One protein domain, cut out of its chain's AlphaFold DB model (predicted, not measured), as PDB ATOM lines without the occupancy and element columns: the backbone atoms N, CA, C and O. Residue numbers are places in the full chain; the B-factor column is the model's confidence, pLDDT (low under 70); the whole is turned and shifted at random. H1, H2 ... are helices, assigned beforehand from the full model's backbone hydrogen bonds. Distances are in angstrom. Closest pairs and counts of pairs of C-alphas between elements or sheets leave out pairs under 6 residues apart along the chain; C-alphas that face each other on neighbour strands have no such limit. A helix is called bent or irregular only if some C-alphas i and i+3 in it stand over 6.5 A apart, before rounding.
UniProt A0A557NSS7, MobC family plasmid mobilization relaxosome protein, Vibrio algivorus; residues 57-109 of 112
ATOM      1  N   HIS A  57     -28.016 -66.431 -16.538       77.38
ATOM      2  CA  HIS A  57     -27.337 -65.570 -15.579       77.38
ATOM      3  C   HIS A  57     -26.001 -65.052 -16.128       77.38
ATOM      4  O   HIS A  57     -25.781 -63.842 -16.152       77.38
ATOM      5  N   LEU A  58     -25.171 -65.938 -16.688       82.31
ATOM      6  CA  LEU A  58     -23.893 -65.577 -17.303       82.31
ATOM      7  C   LEU A  58     -24.075 -64.620 -18.491       82.31
ATOM      8  O   LEU A  58     -23.343 -63.640 -18.622       82.31
ATOM      9  N   LEU A  59     -25.088 -64.842 -19.334       85.12
ATOM     10  CA  LEU A  59     -25.391 -63.933 -20.448       85.12
ATOM     11  C   LEU A  59     -25.814 -62.541 -19.970       85.12
ATOM     12  O   LEU A  59     -25.383 -61.544 -20.551       85.12
ATOM     13  N   ARG A  60     -26.632 -62.461 -18.913       83.69
ATOM     14  CA  ARG A  60     -27.022 -61.175 -18.316       83.69
ATOM     15  C   ARG A  60     -25.816 -60.433 -17.753       83.69
ATOM     16  O   ARG A  60     -25.715 -59.227 -17.956       83.69
ATOM     17  N   GLN A  61     -24.888 -61.139 -17.112       83.50
ATOM     18  CA  GLN A  61     -23.667 -60.533 -16.586       83.50
ATOM     19  C   GLN A  61     -22.745 -60.027 -17.699       83.50
ATOM     20  O   GLN A  61     -22.309 -58.879 -17.649       83.50
ATOM     21  N   ILE A  62     -22.517 -60.818 -18.751       88.12
ATOM     22  CA  ILE A  62     -21.721 -60.387 -19.913       88.12
ATOM     23  C   ILE A  62     -22.364 -59.169 -20.591       88.12
ATOM     24  O   ILE A  62     -21.667 -58.214 -20.939       88.12
ATOM     25  N   ALA A  63     -23.690 -59.159 -20.737       85.69
ATOM     26  CA  ALA A  63     -24.412 -57.997 -21.247       85.69
ATOM     27  C   ALA A  63     -24.258 -56.773 -20.326       85.69
ATOM     28  O   ALA A  63     -24.059 -55.663 -20.819       85.69
ATOM     29  N   GLY A  64     -24.280 -56.965 -19.004       88.06
ATOM     30  CA  GLY A  64     -23.997 -55.923 -18.014       88.06
ATOM     31  C   GLY A  64     -22.593 -55.331 -18.162       88.06
ATOM     32  O   GLY A  64     -22.444 -54.114 -18.246       88.06
ATOM     33  N   ILE A  65     -21.570 -56.180 -18.305       86.88
ATOM     34  CA  ILE A  65     -20.179 -55.756 -18.541       86.88
ATOM     35  C   ILE A  65     -20.069 -54.963 -19.849       86.88
ATOM     36  O   ILE A  65     -19.480 -53.882 -19.874       86.88
ATOM     37  N   GLY A  66     -20.679 -55.459 -20.929       89.19
ATOM     38  CA  GLY A  66     -20.708 -54.766 -22.218       89.19
ATOM     39  C   GLY A  66     -21.394 -53.399 -22.138       89.19
ATOM     40  O   GLY A  66     -20.905 -52.424 -22.710       89.19
ATOM     41  N   ASN A  67     -22.485 -53.296 -21.376       88.31
ATOM     42  CA  ASN A  67     -23.180 -52.033 -21.141       88.31
ATOM     43  C   ASN A  67     -22.325 -51.041 -20.348       88.31
ATOM     44  O   ASN A  67     -22.321 -49.854 -20.676       88.31
ATOM     45  N   ASN A  68     -21.584 -51.502 -19.341       87.25
ATOM     46  CA  ASN A  68     -20.679 -50.655 -18.560       87.25
ATOM     47  C   ASN A  68     -19.527 -50.135 -19.426       87.25
ATOM     48  O   ASN A  68     -19.258 -48.936 -19.446       87.25
ATOM     49  N   LEU A  69     -18.912 -51.006 -20.228       87.12
ATOM     50  CA  LEU A  69     -17.859 -50.612 -21.165       87.12
ATOM     51  C   LEU A  69     -18.368 -49.603 -22.204       87.12
ATOM     52  O   LEU A  69     -17.685 -48.630 -22.513       87.12
ATOM     53  N   ASN A  70     -19.593 -49.785 -22.699       89.62
ATOM     54  CA  ASN A  70     -20.221 -48.847 -23.627       89.62
ATOM     55  C   ASN A  70     -20.508 -47.483 -22.976       89.62
ATOM     56  O   ASN A  70     -20.370 -46.451 -23.629       89.62
ATOM     57  N   GLN A  71     -20.879 -47.452 -21.694       87.75
ATOM     58  CA  GLN A  71     -21.050 -46.204 -20.944       87.75
ATOM     59  C   GLN A  71     -19.720 -45.468 -20.772       87.75
ATOM     60  O   GLN A  71     -19.648 -44.288 -21.105       87.75
ATOM     61  N   ILE A  72     -18.657 -46.170 -20.370       81.00
ATOM     62  CA  ILE A  72     -17.304 -45.600 -20.256       81.00
ATOM     63  C   ILE A  72     -16.843 -45.051 -21.610       81.00
ATOM     64  O   ILE A  72     -16.411 -43.905 -21.707       81.00
ATOM     65  N   ALA A  73     -17.005 -45.830 -22.681       82.94
ATOM     66  CA  ALA A  73     -16.651 -45.401 -24.029       82.94
ATOM     67  C   ALA A  73     -17.444 -44.158 -24.463       82.94
ATOM     68  O   ALA A  73     -16.886 -43.265 -25.100       82.94
ATOM     69  N   ARG A  74     -18.735 -44.066 -24.121       84.50
ATOM     70  CA  ARG A  74     -19.548 -42.871 -24.392       84.50
ATOM     71  C   ARG A  74     -19.044 -41.666 -23.617       84.50
ATOM     72  O   ARG A  74     -18.836 -40.638 -24.247       84.50
ATOM     73  N   VAL A  75     -18.806 -41.809 -22.312       80.62
ATOM     74  CA  VAL A  75     -18.301 -40.736 -21.441       80.62
ATOM     75  C   VAL A  75     -16.974 -40.205 -21.972       80.62
ATOM     76  O   VAL A  75     -16.854 -39.000 -22.190       80.62
ATOM     77  N   ILE A  76     -16.027 -41.091 -22.290       76.00
ATOM     78  CA  ILE A  76     -14.743 -40.719 -22.895       76.00
ATOM     79  C   ILE A  76     -14.978 -39.982 -24.215       76.00
ATOM     80  O   ILE A  76     -14.506 -38.865 -24.379       76.00
ATOM     81  N   ASN A  77     -15.773 -40.536 -25.132       76.62
ATOM     82  CA  ASN A  77     -16.037 -39.892 -26.422       76.62
ATOM     83  C   ASN A  77     -16.723 -38.521 -26.292       76.62
ATOM     84  O   ASN A  77     -16.463 -37.632 -27.103       76.62
ATOM     85  N   THR A  78     -17.593 -38.326 -25.302       71.38
ATOM     86  CA  THR A  78     -18.226 -37.028 -25.032       71.38
ATOM     87  C   THR A  78     -17.265 -36.042 -24.373       71.38
ATOM     88  O   THR A  78     -17.233 -34.881 -24.770       71.38
ATOM     89  N   GLN A  79     -16.434 -36.490 -23.430       65.19
ATOM     90  CA  GLN A  79     -15.487 -35.640 -22.703       65.19
ATOM     91  C   GLN A  79     -14.272 -35.253 -23.558       65.19
ATOM     92  O   GLN A  79     -13.848 -34.101 -23.529       65.19
ATOM     93  N   THR A  80     -13.764 -36.161 -24.399       60.97
ATOM     94  CA  THR A  80     -12.716 -35.864 -25.389       60.97
ATOM     95  C   THR A  80     -13.190 -34.823 -26.406       60.97
ATOM     96  O   THR A  80     -12.408 -33.969 -26.810       60.97
ATOM     97  N   LYS A  81     -14.476 -34.838 -26.784       60.56
ATOM     98  CA  LYS A  81     -15.069 -33.816 -27.666       60.56
ATOM     99  C   LYS A  81     -15.331 -32.480 -26.964       60.56
ATOM    100  O   LYS A  81     -15.310 -31.451 -27.627       60.56
ATOM    101  N   ALA A  82     -15.566 -32.490 -25.653       60.78
ATOM    102  CA  ALA A  82     -15.835 -31.296 -24.848       60.78
ATOM    103  C   ALA A  82     -14.571 -30.646 -24.242       60.78
ATOM    104  O   ALA A  82     -14.681 -29.660 -23.516       60.78
ATOM    105  N   GLY A  83     -13.375 -31.197 -24.491       57.84
ATOM    106  CA  GLY A  83     -12.098 -30.654 -24.003       57.84
ATOM    107  C   GLY A  83     -11.910 -30.691 -22.480       57.84
ATOM    108  O   GLY A  83     -10.908 -30.193 -21.976       57.84
ATOM    109  N   THR A  84     -12.845 -31.292 -21.743       59.12
ATOM    110  CA  THR A  84     -12.862 -31.312 -20.278       59.12
ATOM    111  C   THR A  84     -12.889 -32.768 -19.829       59.12
ATOM    112  O   THR A  84     -13.934 -33.415 -19.819       59.12
ATOM    113  N   PHE A  85     -11.710 -33.309 -19.527       61.03
ATOM    114  CA  PHE A  85     -11.564 -34.632 -18.925       61.03
ATOM    115  C   PHE A  85     -11.832 -34.501 -17.427       61.03
ATOM    116  O   PHE A  85     -10.944 -34.115 -16.659       61.03
ATOM    117  N   ASP A  86     -13.073 -34.754 -17.014       67.69
ATOM    118  CA  ASP A  86     -13.453 -34.615 -15.615       67.69
ATOM    119  C   ASP A  86     -13.045 -35.872 -14.841       67.69
ATOM    120  O   ASP A  86     -13.760 -36.878 -14.775       67.69
ATOM    121  N   LYS A  87     -11.834 -35.812 -14.277       64.12
ATOM    122  CA  LYS A  87     -11.220 -36.872 -13.462       64.12
ATOM    123  C   LYS A  87     -12.141 -37.327 -12.328       64.12
ATOM    124  O   LYS A  87     -12.071 -38.487 -11.937       64.12
ATOM    125  N   ILE A  88     -13.019 -36.453 -11.835       67.00
ATOM    126  CA  ILE A  88     -13.966 -36.760 -10.760       67.00
ATOM    127  C   ILE A  88     -15.024 -37.762 -11.240       67.00
ATOM    128  O   ILE A  88     -15.358 -38.698 -10.516       67.00
ATOM    129  N   GLN A  89     -15.497 -37.630 -12.482       69.31
ATOM    130  CA  GLN A  89     -16.481 -38.548 -13.057       69.31
ATOM    131  C   GLN A  89     -15.877 -39.926 -13.360       69.31
ATOM    132  O   GLN A  89     -16.541 -40.943 -13.183       69.31
ATOM    133  N   LEU A  90     -14.612 -39.981 -13.783       72.06
ATOM    134  CA  LEU A  90     -13.911 -41.252 -13.966       72.06
ATOM    135  C   LEU A  90     -13.678 -41.961 -12.622       72.06
ATOM    136  O   LEU A  90     -13.931 -43.158 -12.511       72.06
ATOM    137  N   LEU A  91     -13.239 -41.219 -11.600       74.31
ATOM    138  CA  LEU A  91     -13.016 -41.754 -10.256       74.31
ATOM    139  C   LEU A  91     -14.312 -42.267  -9.616       74.31
ATOM    140  O   LEU A  91     -14.292 -43.324  -8.994       74.31
ATOM    141  N   SER A  92     -15.446 -41.587  -9.818       77.38
ATOM    142  CA  SER A  92     -16.735 -42.083  -9.320       77.38
ATOM    143  C   SER A  92     -17.170 -43.368 -10.025       77.38
ATOM    144  O   SER A  92     -17.627 -44.298  -9.367       77.38
ATOM    145  N   GLN A  93     -16.972 -43.472 -11.344       78.94
ATOM    146  CA  GLN A  93     -17.275 -44.700 -12.088       78.94
ATOM    147  C   GLN A  93     -16.385 -45.873 -11.650       78.94
ATOM    148  O   GLN A  93     -16.877 -46.991 -11.521       78.94
ATOM    149  N   LEU A  94     -15.097 -45.626 -11.394       82.88
ATOM    150  CA  LEU A  94     -14.170 -46.635 -10.870       82.88
ATOM    151  C   LEU A  94     -14.549 -47.095  -9.459       82.88
ATOM    152  O   LEU A  94     -14.577 -48.299  -9.226       82.88
ATOM    153  N   SER A  95     -14.914 -46.171  -8.568       85.12
ATOM    154  CA  SER A  95     -15.371 -46.498  -7.209       85.12
ATOM    155  C   SER A  95     -16.602 -47.406  -7.230       85.12
ATOM    156  O   SER A  95     -16.648 -48.399  -6.517       85.12
ATOM    157  N   VAL A  96     -17.572 -47.120  -8.106       91.12
ATOM    158  CA  VAL A  96     -18.772 -47.959  -8.261       91.12
ATOM    159  C   VAL A  96     -18.412 -49.367  -8.746       91.12
ATOM    160  O   VAL A  96     -19.018 -50.345  -8.315       91.12
ATOM    161  N   ILE A  97     -17.432 -49.496  -9.644       86.88
ATOM    162  CA  ILE A  97     -16.959 -50.806 -10.111       86.88
ATOM    163  C   ILE A  97     -16.250 -51.564  -8.981       86.88
ATOM    164  O   ILE A  97     -16.465 -52.767  -8.843       86.88
ATOM    165  N   GLU A  98     -15.438 -50.885  -8.169       87.06
ATOM    166  CA  GLU A  98     -14.792 -51.471  -6.989       87.06
ATOM    167  C   GLU A  98     -15.813 -52.014  -5.987       87.06
ATOM    168  O   GLU A  98     -15.689 -53.165  -5.561       87.06
ATOM    169  N   ASP A  99     -16.853 -51.239  -5.679       86.19
ATOM    170  CA  ASP A  99     -17.918 -51.645  -4.759       86.19
ATOM    171  C   ASP A  99     -18.669 -52.883  -5.273       86.19
ATOM    172  O   ASP A  99     -18.854 -53.856  -4.542       86.19
ATOM    173  N   LEU A 100     -19.011 -52.908  -6.566       86.69
ATOM    174  CA  LEU A 100     -19.668 -54.060  -7.193       86.69
ATOM    175  C   LEU A 100     -18.796 -55.326  -7.170       86.69
ATOM    176  O   LEU A 100     -19.309 -56.431  -6.985       86.69
ATOM    177  N   ILE A 101     -17.479 -55.190  -7.354       84.94
ATOM    178  CA  ILE A 101     -16.533 -56.315  -7.277       84.94
ATOM    179  C   ILE A 101     -16.388 -56.806  -5.831       84.94
ATOM    180  O   ILE A 101     -16.292 -58.014  -5.595       84.94
ATOM    181  N   LEU A 102     -16.378 -55.896  -4.858       83.44
ATOM    182  CA  LEU A 102     -16.324 -56.232  -3.435       83.44
ATOM    183  C   LEU A 102     -17.574 -56.984  -2.986       83.44
ATOM    184  O   LEU A 102     -17.458 -57.980  -2.271       83.44
ATOM    185  N   ASP A 103     -18.747 -56.550  -3.428       82.19
ATOM    186  CA  ASP A 103     -20.003 -57.222  -3.116       82.19
ATOM    187  C   ASP A 103     -20.087 -58.593  -3.794       82.19
ATOM    188  O   ASP A 103     -20.397 -59.581  -3.127       82.19
ATOM    189  N   PHE A 104     -19.644 -58.709  -5.051       78.50
ATOM    190  CA  PHE A 104     -19.487 -60.005  -5.714       78.50
ATOM    191  C   PHE A 104     -18.553 -60.944  -4.935       78.50
ATOM    192  O   PHE A 104     -18.855 -62.127  -4.756       78.50
ATOM    193  N   LYS A 105     -17.422 -60.436  -4.431       76.38
ATOM    194  CA  LYS A 105     -16.488 -61.234  -3.628       76.38
ATOM    195  C   LYS A 105     -17.138 -61.719  -2.333       76.38
ATOM    196  O   LYS A 105     -16.911 -62.865  -1.962       76.38
ATOM    197  N   LYS A 106     -17.947 -60.899  -1.656       75.81
ATOM    198  CA  LYS A 106     -18.661 -61.298  -0.428       75.81
ATOM    199  C   LYS A 106     -19.703 -62.384  -0.697       75.81
ATOM    200  O   LYS A 106     -19.742 -63.362   0.041       75.81
ATOM    201  N   GLU A 107     -20.485 -62.250  -1.766       71.50
ATOM    202  CA  GLU A 107     -21.498 -63.243  -2.152       71.50
ATOM    203  C   GLU A 107     -20.877 -64.597  -2.525       71.50
ATOM    204  O   GLU A 107     -21.434 -65.639  -2.198       71.50
ATOM    205  N   ASN A 108     -19.683 -64.596  -3.127       63.41
ATOM    206  CA  ASN A 108     -18.970 -65.818  -3.521       63.41
ATOM    207  C   ASN A 108     -17.984 -66.341  -2.455       63.41
ATOM    208  O   ASN A 108     -17.362 -67.375  -2.667       63.41
ATOM    209  N   SER A 109     -17.826 -65.656  -1.312       58.78
ATOM    210  CA  SER A 109     -17.014 -66.136  -0.171       58.78
ATOM    211  C   SER A 109     -17.830 -66.938   0.854       58.78
ATOM    212  O   SER A 109     -17.264 -67.443   1.816       58.78
TER     213      SER A 109
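AT A GLANCE: This is residues 57 to 109 of the 112 residues of the protein "MobC family plasmid mobilization relaxosome protein" of Vibrio algivorus (UniProt A0A557NSS7). Two long helices lie side by side and run opposite ways in a flat, open U, with H2 folding back along H1 and a few residues closing one end. The U is loosely formed: the helices leave a gap between them along their length, and their far ends, residues 57 to 67 of H1 and 98 to 108 of H2, stand free. The printed part has 53 residues, with two named helices in the order H1, H2 and no named strand, in the class all helix. It is loose, with a radius of gyration of the C-alphas of 13.6 A, and spans 43 by 22 by 6 A.

IN THESE COORDINATES: H1 covers residues 57 to 81, 36.1 A from C-alpha 57 at (-27.337, -65.570, -15.579) to C-alpha 81 at (-15.069, -33.816, -27.666). A tight link of 5 residues follows. H2 covers residues 87 to 108, 31.6 A from its first to its last C-alpha, and ends with C-alpha 108 at (-18.970, -65.818, -3.521).

HOW THE PARTS SIT: H1 and H2 are near each other, with 9 pairs of C-alphas within 10 A. Their closest C-alphas are 8.2 A apart. Along H1, y goes from -65.570 at His 57 to -33.816 at Lys 81; along H2 it goes from -36.872 at Lys 87 to -65.818 at Asn 108. Residues 77 to 83, of which 77 to 81 belong to H1, stand free. In H1 and H2 every O i to N i+4 pair is within hydrogen-bond range, and neither helix is bent.

THE WHOLE: The C-alphas of Gly 83 and Ser 109 are the two farthest apart, at 43.0 A, while those of His 57 and Ser 109 are 18.6 A apart. The outline is flat. The printed part has no cut and no long link. The mean pLDDT of the printed part is 77.7; residues 79 to 89 and 108 to 109 are under 70.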